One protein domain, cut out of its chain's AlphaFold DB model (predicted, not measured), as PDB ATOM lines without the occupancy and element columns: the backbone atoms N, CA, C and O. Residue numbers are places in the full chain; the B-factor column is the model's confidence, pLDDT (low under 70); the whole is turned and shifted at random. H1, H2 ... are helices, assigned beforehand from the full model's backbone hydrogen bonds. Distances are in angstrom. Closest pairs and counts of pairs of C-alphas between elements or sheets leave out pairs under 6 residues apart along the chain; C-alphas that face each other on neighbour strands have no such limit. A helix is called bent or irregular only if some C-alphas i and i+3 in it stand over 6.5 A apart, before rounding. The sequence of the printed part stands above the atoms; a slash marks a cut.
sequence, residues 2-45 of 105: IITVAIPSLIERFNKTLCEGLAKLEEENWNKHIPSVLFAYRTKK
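Overview. This is residues 2 to 45 of the 105 residues of a protein of Rhizophagus irregularis (strain DAOM 181602 / DAOM 197198 / MUCL 43194) (UniProt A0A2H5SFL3). The kinked helix H2 crosses the last part of H1 at a steep angle, and the free part of H1 with the tail before it, residues 2 to 13, sticks out as a long arm. The printed part has 44 residues with two named helices, H1 then H2, and no named strand: all helix. It is loose, with a radius of gyration of the C-alphas of 12.5 A, and elongated, spanning 41 by 22 by 13 A.

Along the chain. Find C-alpha 27 at (212.522, 186.761, 196.307); from there H2, residues 27 to 43, runs 23.2 A to C-alpha 43 at (219.169, 207.138, 187.433). H2 has a kink of 57 degrees near residue 34, and it is irregular, with C-alphas 28 and 31 8.6 A apart. H1, residues 7 to 22, runs 22.6 A from C-alpha 7 at (197.760, 210.866, 191.524).

Arrangement. Look at residues 18 to 22, with which alone H1 touches H2; the closest C-alphas, of Gly 21 and Val 37, are 5.9 A apart. They run opposite ways at a steep tilt of 60 degrees. In H1 every O i to N i+4 pair is within hydrogen-bond range, in H2 8 of 13.

Size, cuts and confidence. The C-alphas farthest apart, of Ile 2 and Glu 28, are 41.5 A apart. The printed part has no cut, and the link from H1 to H2 is tight. Residues 2 to 8 have pLDDT under 70.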
ATOM      1  N   ILE A   2     189.872 219.051 191.479       36.72
ATOM      2  CA  ILE A   2     190.450 218.592 190.187       36.72
ATOM      3  C   ILE A   2     191.812 217.876 190.374       36.72
ATOM      4  O   ILE A   2     192.297 217.209 189.470       36.72
ATOM      5  N   ILE A   3     192.417 217.906 191.568       40.06
ATOM      6  CA  ILE A   3     193.791 217.395 191.761       40.06
ATOM      7  C   ILE A   3     193.843 215.892 192.127       40.06
ATOM      8  O   ILE A   3     194.885 215.260 191.995       40.06
ATOM      9  N   THR A   4     192.732 215.257 192.506       33.81
ATOM     10  CA  THR A   4     192.756 213.881 193.042       33.81
ATOM     11  C   THR A   4     192.700 212.748 192.010       33.81
ATOM     12  O   THR A   4     192.983 211.613 192.374       33.81
ATOM     13  N   VAL A   5     192.415 213.006 190.729       42.59
ATOM     14  CA  VAL A   5     192.249 211.923 189.729       42.59
ATOM     15  C   VAL A   5     193.568 211.533 189.033       42.59
ATOM     16  O   VAL A   5     193.701 210.418 188.536       42.59
ATOM     17  N   ALA A   6     194.599 212.386 189.050       45.62
ATOM     18  CA  ALA A   6     195.875 212.095 188.374       45.62
ATOM     19  C   ALA A   6     196.888 211.310 189.236       45.62
ATOM     20  O   ALA A   6     197.740 210.597 188.705       45.62
ATOM     21  N   ILE A   7     196.794 211.426 190.564       53.09
ATOM     22  CA  ILE A   7     197.760 210.866 191.524       53.09
ATOM     23  C   ILE A   7     197.710 209.323 191.612       53.09
ATOM     24  O   ILE A   7     198.789 208.722 191.610       53.09
ATOM     25  N   PRO A   8     196.535 208.651 191.604       60.75
ATOM     26  CA  PRO A   8     196.465 207.191 191.726       60.75
ATOM     27  C   PRO A   8     197.204 206.471 190.590       60.75
ATOM     28  O   PRO A   8     198.086 205.653 190.839       60.75
ATOM     29  N   SER A   9     196.959 206.875 189.338       73.56
ATOM     30  CA  SER A   9     197.525 206.186 188.167       73.56
ATOM     31  C   SER A   9     199.049 206.309 188.046       73.56
ATOM     32  O   SER A   9     199.720 205.422 187.514       73.56
ATOM     33  N   LEU A  10     199.641 207.420 188.504       77.31
ATOM     34  CA  LEU A  10     201.095 207.591 188.471       77.31
ATOM     35  C   LEU A  10     201.776 206.747 189.552       77.31
ATOM     36  O   LEU A  10     202.808 206.134 189.274       77.31
ATOM     37  N   ILE A  11     201.180 206.691 190.746       81.38
ATOM     38  CA  ILE A  11     201.645 205.839 191.843       81.38
ATOM     39  C   ILE A  11     201.534 204.367 191.443       81.38
ATOM     40  O   ILE A  11     202.488 203.621 191.626       81.38
ATOM     41  N   GLU A  12     200.434 203.955 190.817       85.44
ATOM     42  CA  GLU A  12     200.251 202.584 190.328       85.44
ATOM     43  C   GLU A  12     201.299 202.194 189.283       85.44
ATOM     44  O   GLU A  12     201.929 201.142 189.398       85.44
ATOM     45  N   ARG A  13     201.569 203.058 188.293       84.00
ATOM     46  CA  ARG A  13     202.639 202.820 187.306       84.00
ATOM     47  C   ARG A  13     204.017 202.727 187.959       84.00
ATOM     48  O   ARG A  13     204.843 201.908 187.547       84.00
ATOM     49  N   PHE A  14     204.274 203.558 188.966       86.88
ATOM     50  CA  PHE A  14     205.506 203.488 189.738       86.88
ATOM     51  C   PHE A  14     205.608 202.169 190.514       86.88
ATOM     52  O   PHE A  14     206.617 201.481 190.382       86.88
ATOM     53  N   ASN A  15     204.558 201.779 191.238       89.69
ATOM     54  CA  ASN A  15     204.507 200.529 191.993       89.69
ATOM     55  C   ASN A  15     204.696 199.322 191.073       89.69
ATOM     56  O   ASN A  15     205.498 198.449 191.380       89.69
ATOM     57  N   LYS A  16     204.057 199.315 189.897       89.12
ATOM     58  CA  LYS A  16     204.281 198.288 188.874       89.12
ATOM     59  C   LYS A  16     205.754 198.211 188.461       89.12
ATOM     60  O   LYS A  16     206.334 197.133 188.480       89.12
ATOM     61  N   THR A  17     206.377 199.352 188.162       90.62
ATOM     62  CA  THR A  17     207.807 199.409 187.799       90.62
ATOM     63  C   THR A  17     208.706 198.900 188.931       90.62
ATOM     64  O   THR A  17     209.709 198.232 188.681       90.62
ATOM     65  N   LEU A  18     208.363 199.221 190.182       90.44
ATOM     66  CA  LEU A  18     209.092 198.775 191.363       90.44
ATOM     67  C   LEU A  18     208.978 197.255 191.537       90.44
ATOM     68  O   LEU A  18     210.006 196.596 191.674       90.44
ATOM     69  N   CYS A  19     207.766 196.703 191.461       90.56
ATOM     70  CA  CYS A  19     207.524 195.264 191.541       90.56
ATOM     71  C   CYS A  19     208.230 194.508 190.410       90.56
ATOM     72  O   CYS A  19     208.901 193.521 190.675       90.56
ATOM     73  N   GLU A  20     208.166 194.997 189.168       91.06
ATOM     74  CA  GLU A  20     208.880 194.400 188.028       91.06
ATOM     75  C   GLU A  20     210.406 194.431 188.198       91.06
ATOM     76  O   GLU A  20     211.109 193.555 187.699       91.06
ATOM     77  N   GLY A  21     210.940 195.462 188.859       91.25
ATOM     78  CA  GLY A  21     212.361 195.552 189.183       91.25
ATOM     79  C   GLY A  21     212.770 194.580 190.288       91.25
ATOM     80  O   GLY A  21     213.813 193.943 190.175       91.25
ATOM     81  N   LEU A  22     211.941 194.453 191.326       91.75
ATOM     82  CA  LEU A  22     212.157 193.524 192.437       91.75
ATOM     83  C   LEU A  22     212.014 192.062 191.999       91.75
ATOM     84  O   LEU A  22     212.836 191.248 192.391       91.75
ATOM     85  N   ALA A  23     211.056 191.747 191.123       89.81
ATOM     86  CA  ALA A  23     210.828 190.400 190.590       89.81
ATOM     87  C   ALA A  23     211.996 189.852 189.747       89.81
ATOM     88  O   ALA A  23     212.030 188.672 189.421       89.81
ATOM     89  N   LYS A  24     212.950 190.706 189.355       89.19
ATOM     90  CA  LYS A  24     214.182 190.301 188.655       89.19
ATOM     91  C   LYS A  24     215.330 189.964 189.606       89.19
ATOM     92  O   LYS A  24     216.421 189.647 189.138       89.19
ATOM     93  N   LEU A  25     215.118 190.123 190.907       87.38
ATOM     94  CA  LEU A  25     216.086 189.886 191.971       87.38
ATOM     95  C   LEU A  25     215.572 188.752 192.868       87.38
ATOM     96  O   LEU A  25     214.485 188.226 192.646       87.38
ATOM     97  N   GLU A  26     216.360 188.352 193.863       81.38
ATOM     98  CA  GLU A  26     216.000 187.243 194.750       81.38
ATOM     99  C   GLU A  26     214.749 187.555 195.588       81.38
ATOM    100  O   GLU A  26     214.660 188.598 196.247       81.38
ATOM    101  N   GLU A  27     213.798 186.618 195.597       74.75
ATOM    102  CA  GLU A  27     212.522 186.761 196.307       74.75
ATOM    103  C   GLU A  27     212.698 186.759 197.831       74.75
ATOM    104  O   GLU A  27     212.055 187.537 198.535       74.75
ATOM    105  N   GLU A  28     213.616 185.945 198.352       82.06
ATOM    106  CA  GLU A  28     213.777 185.703 199.793       82.06
ATOM    107  C   GLU A  28     214.311 186.931 200.561       82.06
ATOM    108  O   GLU A  28     214.144 187.045 201.773       82.06
ATOM    109  N   ASN A  29     214.916 187.897 199.856       86.06
ATOM    110  CA  ASN A  29     215.504 189.112 200.430       86.06
ATOM    111  C   ASN A  29     215.121 190.392 199.663       86.06
ATOM    112  O   ASN A  29     215.870 191.376 199.654       86.06
ATOM    113  N   TRP A  30     213.942 190.409 199.033       86.62
ATOM    114  CA  TRP A  30     213.468 191.516 198.190       86.62
ATOM    115  C   TRP A  30     213.585 192.898 198.863       86.62
ATOM    116  O   TRP A  30     213.919 193.896 198.220       86.62
ATOM    117  N   ASN A  31     213.379 192.970 200.180       88.12
ATOM    118  CA  ASN A  31     213.461 194.200 200.965       88.12
ATOM    119  C   ASN A  31     214.870 194.823 200.949       88.12
ATOM    120  O   ASN A  31     214.998 196.049 200.908       88.12
ATOM    121  N   LYS A  32     215.928 194.003 200.915       92.38
ATOM    122  CA  LYS A  32     217.323 194.471 200.809       92.38
ATOM    123  C   LYS A  32     217.620 195.074 199.436       92.38
ATOM    124  O   LYS A  32     218.525 195.896 199.307       92.38
ATOM    125  N   HIS A  33     216.841 194.710 198.422       91.25
ATOM    126  CA  HIS A  33     217.012 195.180 197.053       91.25
ATOM    127  C   HIS A  33     216.253 196.473 196.730       91.25
ATOM    128  O   HIS A  33     216.563 197.118 195.723       91.25
ATOM    129  N   ILE A  34     215.318 196.911 197.586       91.56
ATOM    130  CA  ILE A  34     214.552 198.155 197.392       91.56
ATOM    131  C   ILE A  34     215.467 199.359 197.093       91.56
ATOM    132  O   ILE A  34     215.213 200.050 196.101       91.56
ATOM    133  N   PRO A  35     216.544 199.636 197.863       92.62
ATOM    134  CA  PRO A  35     217.405 200.785 197.589       92.62
ATOM    135  C   PRO A  35     218.042 200.725 196.196       92.62
ATOM    136  O   PRO A  35     218.100 201.745 195.507       92.62
ATOM    137  N   SER A  36     218.455 199.534 195.758       91.00
ATOM    138  CA  SER A  36     219.078 199.301 194.451       91.00
ATOM    139  C   SER A  36     218.094 199.518 193.304       91.00
ATOM    140  O   SER A  36     218.404 200.245 192.357       91.00
ATOM    141  N   VAL A  37     216.878 198.969 193.401       92.75
ATOM    142  CA  VAL A  37     215.834 199.154 192.377       92.75
ATOM    143  C   VAL A  37     215.406 200.620 192.298       92.75
ATOM    144  O   VAL A  37     215.304 201.184 191.206       92.75
ATOM    145  N   LEU A  38     215.236 201.287 193.442       93.12
ATOM    146  CA  LEU A  38     214.929 202.717 193.482       93.12
ATOM    147  C   LEU A  38     216.064 203.566 192.904       93.12
ATOM    148  O   LEU A  38     215.805 204.564 192.227       93.12
ATOM    149  N   PHE A  39     217.320 203.200 193.153       92.31
ATOM    150  CA  PHE A  39     218.463 203.890 192.567       92.31
ATOM    151  C   PHE A  39     218.492 203.727 191.043       92.31
ATOM    152  O   PHE A  39     218.632 204.721 190.325       92.31
ATOM    153  N   ALA A  40     218.267 202.513 190.536       91.88
ATOM    154  CA  ALA A  40     218.148 202.251 189.104       91.88
ATOM    155  C   ALA A  40     217.002 203.064 188.477       91.88
ATOM    156  O   ALA A  40     217.198 203.736 187.464       91.88
ATOM    157  N   TYR A  41     215.831 203.097 189.121       92.31
ATOM    158  CA  TYR A  41     214.699 203.917 188.688       92.31
ATOM    159  C   TYR A  41     215.064 205.408 188.607       92.31
ATOM    160  O   TYR A  41     214.814 206.065 187.598       92.31
ATOM    161  N   ARG A  42     215.717 205.951 189.643       92.50
ATOM    162  CA  ARG A  42     216.076 207.377 189.727       92.50
ATOM    163  C   ARG A  42     217.167 207.792 188.737       92.50
ATOM    164  O   ARG A  42     217.233 208.964 188.361       92.50
ATOM    165  N   THR A  43     218.031 206.867 188.327       91.31
ATOM    166  CA  THR A  43     219.169 207.138 187.433       91.31
ATOM    167  C   THR A  43     218.910 206.763 185.975       91.31
ATOM    168  O   THR A  43     219.656 207.202 185.093       91.31
ATOM    169  N   LYS A  44     217.830 206.031 185.693       90.38
ATOM    170  CA  LYS A  44     217.365 205.738 184.337       90.38
ATOM    171  C   LYS A  44     216.581 206.919 183.765       90.38
ATOM    172  O   LYS A  44     215.804 207.578 184.450       90.38
ATOM    173  N   LYS A  45     216.801 207.212 182.482       89.75
ATOM    174  CA  LYS A  45     216.037 208.234 181.755       89.75
ATOM    175  C   LYS A  45     214.629 207.700 181.498       89.75
ATOM    176  O   LYS A  45     214.485 206.648 180.876       89.75
TER     177      LYS A  45